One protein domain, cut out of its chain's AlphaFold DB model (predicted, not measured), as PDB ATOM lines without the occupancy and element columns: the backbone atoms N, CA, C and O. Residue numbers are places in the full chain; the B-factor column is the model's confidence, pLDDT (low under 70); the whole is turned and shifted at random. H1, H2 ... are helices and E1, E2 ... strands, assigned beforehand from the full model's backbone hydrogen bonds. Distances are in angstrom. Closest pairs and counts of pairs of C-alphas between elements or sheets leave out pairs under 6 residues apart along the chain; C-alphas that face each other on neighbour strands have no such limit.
ATOM      1  N   GLY A 308      24.217 -10.883  -4.521       83.06
ATOM      2  CA  GLY A 308      22.920 -10.873  -3.842       83.06
ATOM      3  C   GLY A 308      21.976  -9.790  -4.402       83.06
ATOM      4  O   GLY A 308      21.753  -9.763  -5.615       83.06
ATOM      5  N   PRO A 309      21.434  -8.880  -3.566       83.38
ATOM      6  CA  PRO A 309      20.526  -7.825  -4.023       83.38
ATOM      7  C   PRO A 309      21.252  -6.673  -4.737       83.38
ATOM      8  O   PRO A 309      20.611  -5.842  -5.381       83.38
ATOM      9  N   TYR A 310      22.581  -6.594  -4.627       85.81
ATOM     10  CA  TYR A 310      23.354  -5.469  -5.137       85.81
ATOM     11  C   TYR A 310      23.785  -5.704  -6.586       85.81
ATOM     12  O   TYR A 310      24.424  -6.704  -6.924       85.81
ATOM     13  N   THR A 311      23.458  -4.751  -7.457       87.44
ATOM     14  CA  THR A 311      23.916  -4.706  -8.849       87.44
ATOM     15  C   THR A 311      25.193  -3.887  -8.953       87.44
ATOM     16  O   THR A 311      25.221  -2.702  -8.624       87.44
ATOM     17  N   ILE A 312      26.266  -4.494  -9.459       85.00
ATOM     18  CA  ILE A 312      27.505  -3.765  -9.727       85.00
ATOM     19  C   ILE A 312      27.410  -3.200 -11.145       85.00
ATOM     20  O   ILE A 312      27.487  -3.923 -12.137       85.00
ATOM     21  N   THR A 313      27.221  -1.886 -11.251       86.56
ATOM     22  CA  THR A 313      27.126  -1.177 -12.538       86.56
ATOM     23  C   THR A 313      28.497  -0.909 -13.165       86.56
ATOM     24  O   THR A 313      28.612  -0.817 -14.388       86.56
ATOM     25  N   SER A 314      29.546  -0.811 -12.340       86.88
ATOM     26  CA  SER A 314      30.918  -0.559 -12.787       86.88
ATOM     27  C   SER A 314      31.628  -1.861 -13.187       86.88
ATOM     28  O   SER A 314      31.901  -2.696 -12.322       86.88
ATOM     29  N   PRO A 315      32.008  -2.042 -14.467       81.25
ATOM     30  CA  PRO A 315      32.675  -3.265 -14.921       81.25
ATOM     31  C   PRO A 315      34.077  -3.429 -14.319       81.25
ATOM     32  O   PRO A 315      34.521  -4.551 -14.088       81.25
ATOM     33  N   LYS A 316      34.772  -2.317 -14.030       87.19
ATOM     34  CA  LYS A 316      36.103  -2.346 -13.411       87.19
ATOM     35  C   LYS A 316      36.011  -2.884 -11.984       87.19
ATOM     36  O   LYS A 316      36.766  -3.781 -11.629       87.19
ATOM     37  N   LEU A 317      35.033  -2.398 -11.215       85.12
ATOM     38  CA  LEU A 317      34.786  -2.872  -9.854       85.12
ATOM     39  C   LEU A 317      34.345  -4.339  -9.844       85.12
ATOM     40  O   LEU A 317      34.833  -5.112  -9.029       85.12
ATOM     41  N   ALA A 318      33.470  -4.731 -10.774       83.62
ATOM     42  CA  ALA A 318      33.009  -6.110 -10.895       83.62
ATOM     43  C   ALA A 318      34.170  -7.083 -11.159       83.62
ATOM     44  O   ALA A 318      34.268  -8.106 -10.491       83.62
ATOM     45  N   SER A 319      35.093  -6.731 -12.062       84.06
ATOM     46  CA  SER A 319      36.289  -7.535 -12.345       84.06
ATOM     47  C   SER A 319      37.213  -7.659 -11.128       84.06
ATOM     48  O   SER A 319      37.643  -8.760 -10.780       84.06
ATOM     49  N   THR A 320      37.472  -6.555 -10.419       88.94
ATOM     50  CA  THR A 320      38.292  -6.577  -9.197       88.94
ATOM     51  C   THR A 320      37.644  -7.420  -8.098       88.94
ATOM     52  O   THR A 320      38.324  -8.232  -7.474       88.94
ATOM     53  N   MET A 321      36.331  -7.290  -7.899       87.31
ATOM     54  CA  MET A 321      35.584  -8.099  -6.933       87.31
ATOM     55  C   MET A 321      35.599  -9.580  -7.313       87.31
ATOM     56  O   MET A 321      35.849 -10.424  -6.459       87.31
ATOM     57  N   PHE A 322      35.401  -9.903  -8.594       86.38
ATOM     58  CA  PHE A 322      35.473 -11.276  -9.091       86.38
ATOM     59  C   PHE A 322      36.847 -11.895  -8.817       86.38
ATOM     60  O   PHE A 322      36.945 -13.000  -8.285       86.38
ATOM     61  N   SER A 323      37.917 -11.153  -9.119       86.25
ATOM     62  CA  SER A 323      39.287 -11.582  -8.839       86.25
ATOM     63  C   SER A 323      39.529 -11.778  -7.340       86.25
ATOM     64  O   SER A 323      40.135 -12.779  -6.959       86.25
ATOM     65  N   GLY A 324      39.006 -10.891  -6.489       91.50
ATOM     66  CA  GLY A 324      39.085 -11.024  -5.034       91.50
ATOM     67  C   GLY A 324      38.369 -12.270  -4.510       91.50
ATOM     68  O   GLY A 324      38.929 -13.011  -3.705       91.50
ATOM     69  N   VAL A 325      37.169 -12.557  -5.020       89.19
ATOM     70  CA  VAL A 325      36.405 -13.765  -4.670       89.19
ATOM     71  C   VAL A 325      37.152 -15.027  -5.106       89.19
ATOM     72  O   VAL A 325      37.269 -15.969  -4.323       89.19
ATOM     73  N   ILE A 326      37.721 -15.046  -6.316       87.88
ATOM     74  CA  ILE A 326      38.549 -16.169  -6.780       87.88
ATOM     75  C   ILE A 326      39.763 -16.368  -5.871       87.88
ATOM     76  O   ILE A 326      40.029 -17.498  -5.468       87.88
ATOM     77  N   LEU A 327      40.484 -15.296  -5.534       91.44
ATOM     78  CA  LEU A 327      41.647 -15.371  -4.646       91.44
ATOM     79  C   LEU A 327      41.269 -15.890  -3.258       91.44
ATOM     80  O   LEU A 327      42.010 -16.697  -2.700       91.44
ATOM     81  N   LEU A 328      40.108 -15.496  -2.731       91.75
ATOM     82  CA  LEU A 328      39.585 -16.011  -1.467       91.75
ATOM     83  C   LEU A 328      39.349 -17.526  -1.540       91.75
ATOM     84  O   LEU A 328      39.851 -18.268  -0.697       91.75
ATOM     85  N   TYR A 329      38.629 -17.998  -2.564       89.56
ATOM     86  CA  TYR A 329      38.391 -19.431  -2.758       89.56
ATOM     87  C   TYR A 329      39.699 -20.203  -2.924       89.56
ATOM     88  O   TYR A 329      39.881 -21.251  -2.303       89.56
ATOM     89  N   LEU A 330      40.631 -19.669  -3.715       89.62
ATOM     90  CA  LEU A 330      41.935 -20.283  -3.925       89.62
ATOM     91  C   LEU A 330      42.729 -20.346  -2.615       89.62
ATOM     92  O   LEU A 330      43.303 -21.384  -2.310       89.62
ATOM     93  N   GLY A 331      42.705 -19.286  -1.805       93.00
ATOM     94  CA  GLY A 331      43.345 -19.251  -0.491       93.00
ATOM     95  C   GLY A 331      42.776 -20.293   0.475       93.00
ATOM     96  O   GLY A 331      43.536 -20.990   1.148       93.00
ATOM     97  N   ILE A 332      41.451 -20.472   0.500       90.56
ATOM     98  CA  ILE A 332      40.795 -21.515   1.311       90.56
ATOM     99  C   ILE A 332      41.222 -22.911   0.840       90.56
ATOM    100  O   ILE A 332      41.562 -23.763   1.659       90.56
ATOM    101  N   VAL A 333      41.256 -23.153  -0.471       89.12
ATOM    102  CA  VAL A 333      41.651 -24.459  -1.023       89.12
ATOM    103  C   VAL A 333      43.137 -24.741  -0.791       89.12
ATOM    104  O   VAL A 333      43.487 -25.848  -0.390       89.12
ATOM    105  N   VAL A 334      44.012 -23.755  -0.997       92.62
ATOM    106  CA  VAL A 334      45.463 -23.894  -0.796       92.62
ATOM    107  C   VAL A 334      45.787 -24.110   0.680       92.62
ATOM    108  O   VAL A 334      46.521 -25.039   1.004       92.62
ATOM    109  N   SER A 335      45.205 -23.318   1.584       93.31
ATOM    110  CA  SER A 335      45.389 -23.525   3.028       93.31
ATOM    111  C   SER A 335      44.887 -24.899   3.468       93.31
ATOM    112  O   SER A 335      45.558 -25.576   4.246       93.31
ATOM    113  N   ALA A 336      43.771 -25.368   2.908       91.94
ATOM    114  CA  ALA A 336      43.279 -26.709   3.175       91.94
ATOM    115  C   ALA A 336      44.216 -27.806   2.637       91.94
ATOM    116  O   ALA A 336      44.414 -28.827   3.299       91.94
ATOM    117  N   ALA A 337      44.817 -27.586   1.465       90.44
ATOM    118  CA  ALA A 337      45.748 -28.519   0.836       90.44
ATOM    119  C   ALA A 337      47.043 -28.690   1.637       90.44
ATOM    120  O   ALA A 337      47.577 -29.797   1.675       90.44
ATOM    121  N   LEU A 338      47.503 -27.638   2.325       94.06
ATOM    122  CA  LEU A 338      48.669 -27.705   3.212       94.06
ATOM    123  C   LEU A 338      48.438 -28.600   4.438       94.06
ATOM    124  O   LEU A 338      49.385 -29.199   4.939       94.06
ATOM    125  N   VAL A 339      47.196 -28.715   4.914       96.38
ATOM    126  CA  VAL A 339      46.842 -29.584   6.051       96.38
ATOM    127  C   VAL A 339      46.731 -31.048   5.616       96.38
ATOM    128  O   VAL A 339      47.081 -31.954   6.369       96.38
ATOM    129  N   GLY A 340      46.247 -31.289   4.396       95.06
ATOM    130  CA  GLY A 340      46.194 -32.615   3.788       95.06
ATOM    131  C   GLY A 340      44.925 -32.868   2.968       95.06
ATOM    132  O   GLY A 340      43.941 -32.127   3.059       95.06
ATOM    133  N   PRO A 341      44.893 -33.957   2.181       89.88
ATOM    134  CA  PRO A 341      43.825 -34.218   1.209       89.88
ATOM    135  C   PRO A 341      42.449 -34.436   1.855       89.88
ATOM    136  O   PRO A 341      41.433 -34.017   1.303       89.88
ATOM    137  N   MET A 342      42.400 -35.035   3.050       93.75
ATOM    138  CA  MET A 342      41.144 -35.213   3.793       93.75
ATOM    139  C   MET A 342      40.544 -33.878   4.236       93.75
ATOM    140  O   MET A 342      39.325 -33.706   4.223       93.75
ATOM    141  N   TYR A 343      41.394 -32.910   4.582       91.88
ATOM    142  CA  TYR A 343      40.943 -31.589   4.996       91.88
ATOM    143  C   TYR A 343      40.426 -30.772   3.803       91.88
ATOM    144  O   TYR A 343      39.413 -30.085   3.931       91.88
ATOM    145  N   VAL A 344      41.036 -30.921   2.620       89.94
ATOM    146  CA  VAL A 344      40.511 -30.352   1.363       89.94
ATOM    147  C   VAL A 344      39.105 -30.863   1.071       89.94
ATOM    148  O   VAL A 344      38.219 -30.059   0.789       89.94
ATOM    149  N   LEU A 345      38.878 -32.176   1.177       90.69
ATOM    150  CA  LEU A 345      37.559 -32.762   0.929       90.69
ATOM    151  C   LEU A 345      36.511 -32.223   1.913       90.69
ATOM    152  O   LEU A 345      35.407 -31.854   1.510       90.69
ATOM    153  N   LEU A 346      36.874 -32.119   3.194       92.50
ATOM    154  CA  LEU A 346      35.995 -31.569   4.223       92.50
ATOM    155  C   LEU A 346      35.677 -30.086   3.978       92.50
ATOM    156  O   LEU A 346      34.532 -29.667   4.155       92.50
ATOM    157  N   GLN A 347      36.664 -29.292   3.559       90.81
ATOM    158  CA  GLN A 347      36.452 -27.881   3.247       90.81
ATOM    159  C   GLN A 347      35.610 -27.697   1.989       90.81
ATOM    160  O   GLN A 347      34.673 -26.906   2.009       90.81
ATOM    161  N   ALA A 348      35.859 -28.477   0.937       88.12
ATOM    162  CA  ALA A 348      35.026 -28.478  -0.262       88.12
ATOM    163  C   ALA A 348      33.563 -28.824   0.067       88.12
ATOM    164  O   ALA A 348      32.648 -28.162  -0.423       88.12
ATOM    165  N   TRP A 349      33.337 -29.799   0.953       90.56
ATOM    166  CA  TRP A 349      32.003 -30.150   1.440       90.56
ATOM    167  C   TRP A 349      31.324 -28.994   2.190       90.56
ATOM    168  O   TRP A 349      30.191 -28.630   1.871       90.56
ATOM    169  N   ARG A 350      32.018 -28.371   3.153       92.94
ATOM    170  CA  ARG A 350      31.494 -27.216   3.912       92.94
ATOM    171  C   ARG A 350      31.163 -26.038   3.002       92.94
ATOM    172  O   ARG A 350      30.104 -25.428   3.145       92.94
ATOM    173  N   LEU A 351      32.046 -25.754   2.052       89.38
ATOM    174  CA  LEU A 351      31.864 -24.717   1.046       89.38
ATOM    175  C   LEU A 351      30.630 -25.015   0.185       89.38
ATOM    176  O   LEU A 351      29.793 -24.138  -0.005       89.38
ATOM    177  N   GLY A 352      30.472 -26.264  -0.264       89.00
ATOM    178  CA  GLY A 352      29.311 -26.719  -1.029       89.00
ATOM    179  C   GLY A 352      27.991 -26.542  -0.275       89.00
ATOM    180  O   GLY A 352      27.014 -26.067  -0.858       89.00
ATOM    181  N   ILE A 353      27.964 -26.841   1.028       92.88
ATOM    182  CA  ILE A 353      26.794 -26.585   1.882       92.88
ATOM    183  C   ILE A 353      26.511 -25.081   1.977       92.88
ATOM    184  O   ILE A 353      25.374 -24.663   1.757       92.88
ATOM    185  N   ALA A 354      27.525 -24.259   2.261       91.62
ATOM    186  CA  ALA A 354      27.366 -22.808   2.376       91.62
ATOM    187  C   ALA A 354      26.837 -22.182   1.072       91.62
ATOM    188  O   ALA A 354      25.902 -21.382   1.093       91.62
ATOM    189  N   LEU A 355      27.379 -22.612  -0.068       89.94
ATOM    190  CA  LEU A 355      26.930 -22.215  -1.402       89.94
ATOM    191  C   LEU A 355      25.496 -22.665  -1.694       89.94
ATOM    192  O   LEU A 355      24.732 -21.910  -2.289       89.94
ATOM    193  N   SER A 356      25.115 -23.865  -1.251       89.75
ATOM    194  CA  SER A 356      23.747 -24.374  -1.403       89.75
ATOM    195  C   SER A 356      22.751 -23.540  -0.599       89.75
ATOM    196  O   SER A 356      21.716 -23.145  -1.134       89.75
ATOM    197  N   PHE A 357      23.082 -23.192   0.650       94.12
ATOM    198  CA  PHE A 357      22.261 -22.284   1.455       94.12
ATOM    199  C   PHE A 357      22.157 -20.896   0.832       94.12
ATOM    200  O   PHE A 357      21.061 -20.341   0.770       94.12
ATOM    201  N   TYR A 358      23.265 -20.352   0.325       91.12
ATOM    202  CA  TYR A 358      23.246 -19.075  -0.379       91.12
ATOM    203  C   TYR A 358      22.358 -19.136  -1.633       91.12
ATOM    204  O   TYR A 358      21.554 -18.235  -1.854       91.12
ATOM    205  N   ALA A 359      22.437 -20.211  -2.422       88.62
ATOM    206  CA  ALA A 359      21.613 -20.399  -3.615       88.62
ATOM    207  C   ALA A 359      20.116 -20.534  -3.286       88.62
ATOM    208  O   ALA A 359      19.270 -19.961  -3.973       88.62
ATOM    209  N   MET A 360      19.772 -21.268  -2.224       91.25
ATOM    210  CA  MET A 360      18.387 -21.362  -1.751       91.25
ATOM    211  C   MET A 360      17.892 -20.014  -1.220       91.25
ATOM    212  O   MET A 360      16.772 -19.610  -1.527       91.25
ATOM    213  N   GLY A 361      18.731 -19.296  -0.469       90.12
ATOM    214  CA  GLY A 361      18.421 -17.967   0.052       90.12
ATOM    215  C   GLY A 361      18.204 -16.942  -1.059       90.12
ATOM    216  O   GLY A 361      17.224 -16.203  -1.022       90.12
ATOM    217  N   SER A 362      19.053 -16.939  -2.089       88.50
ATOM    218  CA  SER A 362      18.909 -16.035  -3.234       88.50
ATOM    219  C   SER A 362      17.650 -16.333  -4.047       88.50
ATOM    220  O   SER A 362      16.986 -15.404  -4.510       88.50
ATOM    221  N   GLN A 363      17.267 -17.608  -4.168       87.88
ATOM    222  CA  GLN A 363      16.006 -17.998  -4.793       87.88
ATOM    223  C   GLN A 363      14.794 -17.578  -3.952       87.88
ATOM    224  O   GLN A 363      13.840 -17.036  -4.504       87.88
ATOM    225  N   TYR A 364      14.833 -17.790  -2.635       91.25
ATOM    226  CA  TYR A 364      13.747 -17.407  -1.727       91.25
ATOM    227  C   TYR A 364      13.535 -15.888  -1.683       91.25
ATOM    228  O   TYR A 364      12.403 -15.417  -1.672       91.25
ATOM    229  N   MET A 365      14.625 -15.121  -1.725       88.62
ATOM    230  CA  MET A 365      14.601 -13.656  -1.744       88.62
ATOM    231  C   MET A 365      14.270 -13.062  -3.125       88.62
ATOM    232  O   MET A 365      14.196 -11.841  -3.260       88.62
ATOM    233  N   GLY A 366      14.099 -13.888  -4.165       86.88
ATOM    234  CA  GLY A 366      13.803 -13.416  -5.520       86.88
ATOM    235  C   GLY A 366      14.960 -12.671  -6.194       86.88
ATOM    236  O   GLY A 366      14.736 -11.877  -7.100       86.88
ATOM    237  N   TRP A 367      16.209 -12.908  -5.783       85.25
ATOM    238  CA  TRP A 367      17.391 -12.245  -6.367       85.25
ATOM    239  C   TRP A 367      17.828 -12.845  -7.708       85.25
ATOM    240  O   TRP A 367      18.747 -12.343  -8.363       85.25
ATOM    241  N   LYS A 368      17.175 -13.932  -8.122       74.06
ATOM    242  CA  LYS A 368      17.512 -14.701  -9.312       74.06
ATOM    243  C   LYS A 368      16.880 -14.075 -10.558       74.06
ATOM    244  O   LYS A 368      15.840 -14.526 -11.020       74.06
ATOM    245  N   ASP A 369      17.542 -13.065 -11.113       73.56
ATOM    246  CA  ASP A 369      17.260 -12.611 -12.476       73.56
ATOM    247  C   ASP A 369      18.029 -13.497 -13.463       73.56
ATOM    248  O   ASP A 369      19.261 -13.536 -13.447       73.56
ATOM    249  N   GLU A 370      17.307 -14.198 -14.341       70.00
ATOM    250  CA  GLU A 370      17.868 -15.147 -15.323       70.00
ATOM    251  C   GLU A 370      18.927 -14.520 -16.249       70.00
ATOM    252  O   GLU A 370      19.775 -15.219 -16.800       70.00
ATOM    253  N   ALA A 371      18.904 -13.193 -16.396       63.34
ATOM    254  CA  ALA A 371      19.793 -12.446 -17.279       63.34
ATOM    255  C   ALA A 371      21.145 -12.058 -16.649       63.34
ATOM    256  O   ALA A 371      22.049 -11.635 -17.375       63.34
ATOM    257  N   THR A 372      21.311 -12.165 -15.326       76.00
ATOM    258  CA  THR A 372      22.520 -11.685 -14.632       76.00
ATOM    259  C   THR A 372      23.223 -12.794 -13.876       76.00
ATOM    260  O   THR A 372      22.621 -13.490 -13.065       76.00
ATOM    261  N   ALA A 373      24.522 -12.933 -14.128       79.19
ATOM    262  CA  ALA A 373      25.341 -13.900 -13.425       79.19
ATOM    263  C   ALA A 373      25.673 -13.396 -12.011       79.19
ATOM    264  O   ALA A 373      26.033 -12.230 -11.814       79.19
ATOM    265  N   ASP A 374      25.515 -14.284 -11.030       85.19
ATOM    266  CA  ASP A 374      25.891 -14.030  -9.642       85.19
ATOM    267  C   ASP A 374      27.396 -14.271  -9.476       85.19
ATOM    268  O   ASP A 374      27.890 -15.376  -9.712       85.19
ATOM    269  N   LEU A 375      28.108 -13.232  -9.041       85.31
ATOM    270  CA  LEU A 375      29.557 -13.217  -8.862       85.31
ATOM    271  C   LEU A 375      30.052 -14.329  -7.922       85.31
ATOM    272  O   LEU A 375      31.163 -14.830  -8.088       85.31
ATOM    273  N   VAL A 376      29.244 -14.695  -6.921       86.19
ATOM    274  CA  VAL A 376      29.614 -15.669  -5.884       86.19
ATOM    275  C   VAL A 376      29.438 -17.098  -6.390       86.19
ATOM    276  O   VAL A 376      30.252 -17.970  -6.079       86.19
ATOM    277  N   LEU A 377      28.392 -17.343  -7.186       86.19
ATOM    278  CA  LEU A 377      28.056 -18.673  -7.702       86.19
ATOM    279  C   LEU A 377      28.756 -19.010  -9.017       86.19
ATOM    280  O   LEU A 377      28.989 -20.187  -9.301       86.19
ATOM    281  N   GLU A 378      29.074 -18.013  -9.839       86.19
ATOM    282  CA  GLU A 378      29.618 -18.231 -11.181       86.19
ATOM    283  C   GLU A 378      30.934 -19.034 -11.199       86.19
ATOM    284  O   GLU A 378      31.020 -19.977 -11.996       86.19
ATOM    285  N   PRO A 379      31.917 -18.793 -10.305       82.69
ATOM    286  CA  PRO A 379      33.125 -19.617 -10.236       82.69
ATOM    287  C   PRO A 379      32.811 -21.091  -9.960       82.69
ATOM    288  O   PRO A 379      33.379 -21.985 -10.585       82.69
ATOM    289  N   VAL A 380      31.857 -21.353  -9.068       85.25
ATOM    290  CA  VAL A 380      31.472 -22.706  -8.649       85.25
ATOM    291  C   VAL A 380      30.758 -23.436  -9.778       85.25
ATOM    292  O   VAL A 380      31.073 -24.589 -10.066       85.25
ATOM    293  N   LEU A 381      29.839 -22.758 -10.469       85.56
ATOM    294  CA  LEU A 381      29.155 -23.310 -11.638       85.56
ATOM    295  C   LEU A 381      30.130 -23.600 -12.782       85.56
ATOM    296  O   LEU A 381      29.965 -24.596 -13.485       85.56
ATOM    297  N   CYS A 382      31.143 -22.752 -12.968       82.50
ATOM    298  CA  CYS A 382      32.197 -22.980 -13.951       82.50
ATOM    299  C   CYS A 382      32.987 -24.254 -13.622       82.50
ATOM    300  O   CYS A 382      33.094 -25.148 -14.463       82.50
ATOM    301  N   VAL A 383      33.450 -24.389 -12.376       82.38
ATOM    302  CA  VAL A 383      34.168 -25.585 -11.911       82.38
ATOM    303  C   VAL A 383      33.298 -26.835 -12.041       82.38
ATOM    304  O   VAL A 383      33.757 -27.848 -12.566       82.38
ATOM    305  N   LEU A 384      32.024 -26.764 -11.651       85.38
ATOM    306  CA  LEU A 384      31.099 -27.892 -11.749       85.38
ATOM    307  C   LEU A 384      30.881 -28.328 -13.204       85.38
ATOM    308  O   LEU A 384      30.866 -29.525 -13.480       85.38
ATOM    309  N   LYS A 385      30.763 -27.381 -14.143       87.56
ATOM    310  CA  LYS A 385      30.668 -27.681 -15.581       87.56
ATOM    311  C   LYS A 385      31.922 -28.378 -16.100       87.56
ATOM    312  O   LYS A 385      31.802 -29.333 -16.860       87.56
ATOM    313  N   VAL A 386      33.106 -27.929 -15.682       84.31
ATOM    314  CA  VAL A 386      34.376 -28.565 -16.062       84.31
ATOM    315  C   VAL A 386      34.461 -29.984 -15.496       84.31
ATOM    316  O   VAL A 386      34.801 -30.907 -16.232       84.31
ATOM    317  N   ILE A 387      34.100 -30.181 -14.224       82.75
ATOM    318  CA  ILE A 387      34.076 -31.509 -13.592       82.75
ATOM    319  C   ILE A 387      33.071 -32.422 -14.298       82.75
ATOM    320  O   ILE A 387      33.403 -33.557 -14.623       82.75
ATOM    321  N   ALA A 388      31.864 -31.932 -14.583       87.81
ATOM    322  CA  ALA A 388      30.849 -32.698 -15.297       87.81
ATOM    323  C   ALA A 388      31.324 -33.095 -16.705       87.81
ATOM    324  O   ALA A 388      31.180 -34.252 -17.088       87.81
ATOM    325  N   ALA A 389      31.949 -32.174 -17.447       87.50
ATOM    326  CA  ALA A 389      32.514 -32.462 -18.766       87.50
ATOM    327  C   ALA A 389      33.646 -33.501 -18.700       87.50
ATOM    328  O   ALA A 389      33.694 -34.409 -19.527       87.50
ATOM    329  N   MET A 390      34.524 -33.408 -17.696       87.25
ATOM    330  CA  MET A 390      35.577 -34.398 -17.445       87.25
ATOM    331  C   MET A 390      34.993 -35.778 -17.114       87.25
ATOM    332  O   MET A 390      35.464 -36.779 -17.644       87.25
ATOM    333  N   LEU A 391      33.961 -35.845 -16.268       88.81
ATOM    334  CA  LEU A 391      33.308 -37.105 -15.904       88.81
ATOM    335  C   LEU A 391      32.619 -37.756 -17.105       88.81
ATOM    336  O   LEU A 391      32.789 -38.953 -17.312       88.81
ATOM    337  N   LEU A 392      31.903 -36.976 -17.919       93.44
ATOM    338  CA  LEU A 392      31.302 -37.470 -19.162       93.44
ATOM    339  C   LEU A 392      32.373 -38.007 -20.118       93.44
ATOM    340  O   LEU A 392      32.224 -39.105 -20.641       93.44
ATOM    341  N   TYR A 393      33.488 -37.289 -20.266       92.62
ATOM    342  CA  TYR A 393      34.609 -37.730 -21.096       92.62
ATOM    343  C   TYR A 393      35.230 -39.052 -20.618       92.62
ATOM    344  O   TYR A 393      35.584 -39.902 -21.432       92.62
ATOM    345  N   VAL A 394      35.368 -39.241 -19.301       91.81
ATOM    346  CA  VAL A 394      35.883 -40.495 -18.728       91.81
ATOM    347  C   VAL A 394      34.893 -41.642 -18.933       91.81
ATOM    348  O   VAL A 394      35.324 -42.739 -19.275       91.81
ATOM    349  N   CYS A 395      33.592 -41.394 -18.767       89.50
ATOM    350  CA  CYS A 395      32.552 -42.397 -19.003       89.50
ATOM    351  C   CYS A 395      32.470 -42.831 -20.471       89.50
ATOM    352  O   CYS A 395      32.303 -44.016 -20.719       89.50
ATOM    353  N   ASP A 396      32.639 -41.916 -21.427       90.12
ATOM    354  CA  ASP A 396      32.650 -42.250 -22.861       90.12
ATOM    355  C   ASP A 396      33.905 -43.035 -23.289       90.12
ATOM    356  O   ASP A 396      33.933 -43.649 -24.356       90.12
ATOM    357  N   SER A 397      34.973 -42.991 -22.488       84.81
ATOM    358  CA  SER A 397      36.226 -43.705 -22.758       84.81
ATOM    359  C   SER A 397      36.272 -45.121 -22.166       84.81
ATOM    360  O   SER A 397      37.238 -45.842 -22.448       84.81
ATOM    361  N   LEU A 398      35.308 -45.484 -21.316       77.44
ATOM    362  CA  LEU A 398      35.159 -46.807 -20.700       77.44
ATOM    363  C   LEU A 398      34.179 -47.652 -21.513       77.44
ATOM    364  O   LEU A 398      34.478 -48.857 -21.676       77.44
TER     365      LEU A 398
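Overview. This is residues 308 to 398 of the 398 residues of an uncharacterized protein of Massariosphaeria phaeospora (UniProt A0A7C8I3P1). What shape do these coordinates make? Two long helices, H1 and H2, form a V-shaped hairpin joined where H1 ends and H2 begins, and a third helix, H3, begins near H1 and sticks out as an arm with residues 381 to 396. What else is there, and how large is it? The 91 printed residues have one short named strand and three named helices, in the order E1, H1, H2, H3, and the class is mostly helix. The whole is loose, with a radius of gyration of the C-alphas of 15.6 A and spans of 44 by 34 by 27 A.

Along the chain. Where does the first element lie? Strand E1, residues 310 to 312, begins with C-alpha 310 at (23.354, -5.469, -5.137). Where are the helices? H1 is residues 315 to 339, 36.5 A long; H2 is residues 341 to 364, 34.6 A long. H3 is residues 378 to 396, 26.9 A long, ending with C-alpha 396 at (32.650, -42.250, -22.861).

Arrangement. How do H1 and H2 meet? They form a helical hairpin and touch with residues 332 to 337 and 343 to 348 alone, the closest C-alphas being those of Ala 336 and Val 344, 4.9 A apart. They run opposite ways at a tilt of 36 degrees, only just steep. Where is H3? It is close to H1 but not clearly touching, the closest C-alphas being those of Ile 326 and Pro 379, 7.3 A apart; H2 and H3 are apart. Are the helix backbones complete? Each O i to N i+4 pair is within hydrogen-bond range in H2 and H3, and 20 of 21 in H1.

Size, cuts and confidence. Which link is long? H2 to H3 has 13 residues, 365 to 377; E1 pairs with no named strand. Is there a cut or low confidence? The printed part has no cut, and residue 371 is under 70 in pLDDT.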